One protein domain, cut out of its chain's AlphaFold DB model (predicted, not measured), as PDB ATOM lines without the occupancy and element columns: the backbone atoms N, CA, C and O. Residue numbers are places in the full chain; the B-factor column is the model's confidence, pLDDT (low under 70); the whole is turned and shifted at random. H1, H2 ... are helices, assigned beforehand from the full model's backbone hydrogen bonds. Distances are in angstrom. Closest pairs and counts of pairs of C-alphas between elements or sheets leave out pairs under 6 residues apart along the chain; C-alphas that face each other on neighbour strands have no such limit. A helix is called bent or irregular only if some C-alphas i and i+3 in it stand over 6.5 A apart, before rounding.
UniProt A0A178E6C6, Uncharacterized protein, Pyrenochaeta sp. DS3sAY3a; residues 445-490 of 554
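AT A GLANCE: This is residues 445 to 490 of the 554 residues of an uncharacterized protein of Pyrenochaeta sp. DS3sAY3a (UniProt A0A178E6C6). The model is an open, flat arch: an irregular coil of chain at residues 445 to 458 leads into the short helix H1, a turn follows, and the longer helix H2 folds back on the far side with a gap between the two helices. The far part of H2 and the tail after it, residues 480 to 490, stick out free. The printed part has 46 residues with two named helices, H1 then H2, and no named strand; the class is all helix. It is loose, with a radius of gyration of the C-alphas of 12.2 A, and spans 30 by 29 by 12 A.

IN THESE COORDINATES: Start at C-alpha 445, at (38.314, 45.639, 21.607), and go through residues 445 to 458, which hold no named element. Find C-alpha 459 at (33.176, 49.127, 29.347); from there H1 runs through residues 459 to 467, 12.4 A from first to last C-alpha. Next find C-alpha 473 at (29.500, 41.453, 47.697), where H2 begins; it covers residues 473 to 486, 19.8 A, and ends at C-alpha 486, at (21.726, 44.154, 29.701).

HOW THE PARTS SIT: Look at residues 468 to 472, the tight link of 5 residues from H1 to H2. The two helices are apart, with no C-alpha of the one within 8 A of the other. Read the z column: it is higher at C-alpha 467 than at C-alpha 459, and lower at C-alpha 486 than at C-alpha 473. In H2 every O i to N i+4 pair is within hydrogen-bond range; in H1, 4 of 5 are.

THE WHOLE: The two C-alphas farthest apart are those of Asp 451 and Ile 473, at 32.3 A. The printed part has no cut. Mean pLDDT of the printed part is 74.0; look for values under 70 at residues 464 to 470, 474, 484 and 486 to 490.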
ATOM      1  N   CYS A 445      39.503  45.413  20.805       82.69
ATOM      2  CA  CYS A 445      38.314  45.639  21.607       82.69
ATOM      3  C   CYS A 445      37.174  46.216  20.757       82.69
ATOM      4  O   CYS A 445      37.252  47.363  20.324       82.69
ATOM      5  N   MET A 446      36.071  45.481  20.585       87.62
ATOM      6  CA  MET A 446      34.924  45.970  19.797       87.62
ATOM      7  C   MET A 446      34.240  47.219  20.388       87.62
ATOM      8  O   MET A 446      33.642  47.985  19.639       87.62
ATOM      9  N   ASP A 447      34.365  47.458  21.699       81.06
ATOM     10  CA  ASP A 447      33.770  48.619  22.382       81.06
ATOM     11  C   ASP A 447      34.577  49.920  22.212       81.06
ATOM     12  O   ASP A 447      33.994  51.002  22.257       81.06
ATOM     13  N   CYS A 448      35.908  49.846  22.060       89.75
ATOM     14  CA  CYS A 448      36.767  51.042  21.989       89.75
ATOM     15  C   CYS A 448      37.764  51.085  20.823       89.75
ATOM     16  O   CYS A 448      38.439  52.096  20.661       89.75
ATOM     17  N   GLY A 449      37.855  50.031  20.009       87.88
ATOM     18  CA  GLY A 449      38.693  49.972  18.807       87.88
ATOM     19  C   GLY A 449      40.204  49.898  19.050       87.88
ATOM     20  O   GLY A 449      40.960  50.148  18.119       87.88
ATOM     21  N   GLU A 450      40.648  49.590  20.272       89.69
ATOM     22  CA  GLU A 450      42.074  49.455  20.605       89.69
ATOM     23  C   GLU A 450      42.562  48.013  20.412       89.69
ATOM     24  O   GLU A 450      41.922  47.068  20.877       89.69
ATOM     25  N   ASP A 451      43.727  47.863  19.776       84.25
ATOM     26  CA  ASP A 451      44.334  46.569  19.416       84.25
ATOM     27  C   ASP A 451      45.158  45.924  20.552       84.25
ATOM     28  O   ASP A 451      45.616  44.794  20.415       84.25
ATOM     29  N   GLN A 452      45.434  46.658  21.641       84.12
ATOM     30  CA  GLN A 452      46.360  46.243  22.715       84.12
ATOM     31  C   GLN A 452      45.819  46.517  24.130       84.12
ATOM     32  O   GLN A 452      46.580  46.798  25.058       84.12
ATOM     33  N   GLY A 453      44.494  46.474  24.297       80.19
ATOM     34  CA  GLY A 453      43.826  46.628  25.589       80.19
ATOM     35  C   GLY A 453      42.557  47.471  25.504       80.19
ATOM     36  O   GLY A 453      41.882  47.520  24.477       80.19
ATOM     37  N   HIS A 454      42.219  48.143  26.603       83.06
ATOM     38  CA  HIS A 454      40.985  48.915  26.723       83.06
ATOM     39  C   HIS A 454      41.248  50.358  27.166       83.06
ATOM     40  O   HIS A 454      41.943  50.606  28.156       83.06
ATOM     41  N   LEU A 455      40.626  51.325  26.479       83.62
ATOM     42  CA  LEU A 455      40.595  52.713  26.949       83.62
ATOM     43  C   LEU A 455      39.913  52.810  28.324       83.62
ATOM     44  O   LEU A 455      39.090  51.978  28.704       83.62
ATOM     45  N   PHE A 456      40.241  53.846  29.098       77.75
ATOM     46  CA  PHE A 456      39.724  54.003  30.465       77.75
ATOM     47  C   PHE A 456      38.204  54.254  30.535       77.75
ATOM     48  O   PHE A 456      37.610  54.109  31.603       77.75
ATOM     49  N   ASP A 457      37.594  54.655  29.423       80.19
ATOM     50  CA  ASP A 457      36.162  54.865  29.228       80.19
ATOM     51  C   ASP A 457      35.454  53.673  28.553       80.19
ATOM     52  O   ASP A 457      34.225  53.593  28.620       80.19
ATOM     53  N   CYS A 458      36.199  52.702  28.015       83.44
ATOM     54  CA  CYS A 458      35.678  51.423  27.530       83.44
ATOM     55  C   CYS A 458      34.976  50.639  28.653       83.44
ATOM     56  O   CYS A 458      35.424  50.651  29.804       83.44
ATOM     57  N   ASN A 459      33.894  49.918  28.343       75.88
ATOM     58  CA  ASN A 459      33.176  49.127  29.347       75.88
ATOM     59  C   ASN A 459      34.052  47.993  29.900       75.88
ATOM     60  O   ASN A 459      34.134  47.822  31.115       75.88
ATOM     61  N   LEU A 460      34.806  47.310  29.034       78.12
ATOM     62  CA  LEU A 460      35.770  46.284  29.441       78.12
ATOM     63  C   LEU A 460      36.947  46.875  30.247       78.12
ATOM     64  O   LEU A 460      37.335  46.315  31.270       78.12
ATOM     65  N   GLY A 461      37.442  48.065  29.885       78.62
ATOM     66  CA  GLY A 461      38.515  48.757  30.625       78.62
ATOM     67  C   GLY A 461      38.104  49.268  32.013       78.62
ATOM     68  O   GLY A 461      38.942  49.411  32.910       78.62
ATOM     69  N   LYS A 462      36.803  49.510  32.226       75.88
ATOM     70  CA  LYS A 462      36.225  49.749  33.559       75.88
ATOM     71  C   LYS A 462      36.163  48.456  34.378       75.88
ATOM     72  O   LYS A 462      36.454  48.505  35.573       75.88
ATOM     73  N   LEU A 463      35.819  47.325  33.752       70.06
ATOM     74  CA  LEU A 463      35.767  46.015  34.413       70.06
ATOM     75  C   LEU A 463      37.154  45.535  34.852       70.06
ATOM     76  O   LEU A 463      37.312  45.122  35.992       70.06
ATOM     77  N   GLU A 464      38.186  45.658  34.020       68.88
ATOM     78  CA  GLU A 464      39.547  45.218  34.366       68.88
ATOM     79  C   GLU A 464      40.071  45.891  35.656       68.88
ATOM     80  O   GLU A 464      40.608  45.243  36.561       68.88
ATOM     81  N   LYS A 465      39.825  47.199  35.808       64.88
ATOM     82  CA  LYS A 465      40.200  47.979  37.003       64.88
ATOM     83  C   LYS A 465      39.306  47.730  38.221       64.88
ATOM     84  O   LYS A 465      39.725  48.062  39.333       64.88
ATOM     85  N   SER A 466      38.100  47.188  38.037       57.62
ATOM     86  CA  SER A 466      37.223  46.790  39.145       57.62
ATOM     87  C   SER A 466      37.482  45.348  39.594       57.62
ATOM     88  O   SER A 466      37.519  45.101  40.793       57.62
ATOM     89  N   MET A 467      37.752  44.424  38.664       60.88
ATOM     90  CA  MET A 467      38.016  43.003  38.929       60.88
ATOM     91  C   MET A 467      39.399  42.737  39.542       60.88
ATOM     92  O   MET A 467      39.549  41.811  40.334       60.88
ATOM     93  N   THR A 468      40.411  43.557  39.234       58.56
ATOM     94  CA  THR A 468      41.771  43.450  39.817       58.56
ATOM     95  C   THR A 468      41.864  43.886  41.285       58.56
ATOM     96  O   THR A 468      42.934  43.828  41.895       58.56
ATOM     97  N   ARG A 469      40.755  44.321  41.890       57.66
ATOM     98  CA  ARG A 469      40.637  44.590  43.328       57.66
ATOM     99  C   ARG A 469      39.516  43.728  43.880       57.66
ATOM    100  O   ARG A 469      38.523  43.533  43.199       57.66
ATOM    101  N   ASN A 470      39.680  43.240  45.110       67.38
ATOM    102  CA  ASN A 470      38.716  42.371  45.796       67.38
ATOM    103  C   ASN A 470      37.282  42.924  45.690       67.38
ATOM    104  O   ASN A 470      36.904  43.795  46.477       67.38
ATOM    105  N   LEU A 471      36.513  42.424  44.717       75.44
ATOM    106  CA  LEU A 471      35.140  42.845  44.467       75.44
ATOM    107  C   LEU A 471      34.320  42.597  45.730       75.44
ATOM    108  O   LEU A 471      34.317  41.494  46.285       75.44
ATOM    109  N   THR A 472      33.627  43.626  46.209       77.75
ATOM    110  CA  THR A 472      32.754  43.466  47.366       77.75
ATOM    111  C   THR A 472      31.501  42.691  46.961       77.75
ATOM    112  O   THR A 472      31.134  42.614  45.788       77.75
ATOM    113  N   ILE A 473      30.783  42.138  47.942       71.31
ATOM    114  CA  ILE A 473      29.500  41.453  47.697       71.31
ATOM    115  C   ILE A 473      28.498  42.383  46.985       71.31
ATOM    116  O   ILE A 473      27.690  41.918  46.183       71.31
ATOM    117  N   LEU A 474      28.579  43.696  47.229       67.56
ATOM    118  CA  LEU A 474      27.748  44.687  46.551       67.56
ATOM    119  C   LEU A 474      28.138  44.847  45.073       67.56
ATOM    120  O   LEU A 474      27.255  44.972  44.231       67.56
ATOM    121  N   ASP A 475      29.430  44.776  44.746       74.81
ATOM    122  CA  ASP A 475      29.912  44.847  43.362       74.81
ATOM    123  C   ASP A 475      29.514  43.596  42.568       74.81
ATOM    124  O   ASP A 475      29.046  43.719  41.440       74.81
ATOM    125  N   TYR A 476      29.594  42.405  43.174       75.38
ATOM    126  CA  TYR A 476      29.070  41.171  42.572       75.38
ATOM    127  C   TYR A 476      27.555  41.220  42.351       75.38
ATOM    128  O   TYR A 476      27.080  40.799  41.298       75.38
ATOM    129  N   TYR A 477      26.789  41.749  43.312       77.06
ATOM    130  CA  TYR A 477      25.343  41.922  43.162       77.06
ATOM    131  C   TYR A 477      25.004  42.906  42.033       77.06
ATOM    132  O   TYR A 477      24.137  42.625  41.208       77.06
ATOM    133  N   ASN A 478      25.720  44.031  41.959       73.19
ATOM    134  CA  ASN A 478      25.554  45.007  40.887       73.19
ATOM    135  C   ASN A 478      25.936  44.408  39.526       73.19
ATOM    136  O   ASN A 478      25.176  44.559  38.580       73.19
ATOM    137  N   LEU A 479      27.048  43.671  39.425       77.38
ATOM    138  CA  LEU A 479      27.477  43.016  38.185       77.38
ATOM    139  C   LEU A 479      26.479  41.945  37.724       77.38
ATOM    140  O   LEU A 479      26.161  41.883  36.541       77.38
ATOM    141  N   ALA A 480      25.944  41.138  38.643       76.75
ATOM    142  CA  ALA A 480      24.899  40.164  38.333       76.75
ATOM    143  C   ALA A 480      23.613  40.847  37.836       76.75
ATOM    144  O   ALA A 480      23.027  40.400  36.855       76.75
ATOM    145  N   LYS A 481      23.212  41.957  38.466       74.88
ATOM    146  CA  LYS A 481      22.008  42.715  38.107       74.88
ATOM    147  C   LYS A 481      22.152  43.499  36.799       74.88
ATOM    148  O   LYS A 481      21.207  43.557  36.025       74.88
ATOM    149  N   GLU A 482      23.315  44.091  36.541       74.75
ATOM    150  CA  GLU A 482      23.627  44.725  35.255       74.75
ATOM    151  C   GLU A 482      23.756  43.675  34.148       74.75
ATOM    152  O   GLU A 482      23.315  43.924  33.032       74.75
ATOM    153  N   THR A 483      24.274  42.479  34.448       75.69
ATOM    154  CA  THR A 483      24.226  41.354  33.503       75.69
ATOM    155  C   THR A 483      22.769  40.990  33.213       75.69
ATOM    156  O   THR A 483      22.369  41.041  32.066       75.69
ATOM    157  N   GLU A 484      21.934  40.740  34.227       69.00
ATOM    158  CA  GLU A 484      20.498  40.432  34.064       69.00
ATOM    159  C   GLU A 484      19.701  41.532  33.331       69.00
ATOM    160  O   GLU A 484      18.727  41.229  32.645       69.00
ATOM    161  N   TYR A 485      20.097  42.804  33.460       73.75
ATOM    162  CA  TYR A 485      19.438  43.938  32.805       73.75
ATOM    163  C   TYR A 485      19.877  44.156  31.347       73.75
ATOM    164  O   TYR A 485      19.052  44.548  30.520       73.75
ATOM    165  N   ASN A 486      21.159  43.934  31.036       65.19
ATOM    166  CA  ASN A 486      21.726  44.154  29.701       65.19
ATOM    167  C   ASN A 486      21.821  42.860  28.860       65.19
ATOM    168  O   ASN A 486      22.092  42.939  27.662       65.19
ATOM    169  N   ASP A 487      21.590  41.684  29.456       66.88
ATOM    170  CA  ASP A 487      21.441  40.398  28.767       66.88
ATOM    171  C   ASP A 487      20.170  40.434  27.887       66.88
ATOM    172  O   ASP A 487      19.062  40.578  28.415       66.88
ATOM    173  N   PRO A 488      20.282  40.334  26.544       54.81
ATOM    174  CA  PRO A 488      19.141  40.465  25.633       54.81
ATOM    175  C   PRO A 488      18.088  39.352  25.779       54.81
ATOM    176  O   PRO A 488      16.999  39.468  25.212       54.81
ATOM    177  N   GLY A 489      18.370  38.300  26.549       56.16
ATOM    178  CA  GLY A 489      17.355  37.399  27.083       56.16
ATOM    179  C   GLY A 489      17.954  36.537  28.193       56.16
ATOM    180  O   GLY A 489      18.978  35.912  27.946       56.16
ATOM    181  N   PRO A 490      17.338  36.454  29.389       56.97
ATOM    182  CA  PRO A 490      17.975  35.871  30.565       56.97
ATOM    183  C   PRO A 490      18.511  34.468  30.280       56.97
ATOM    184  O   PRO A 490      17.732  33.573  29.949       56.97
TER     185      PRO A 490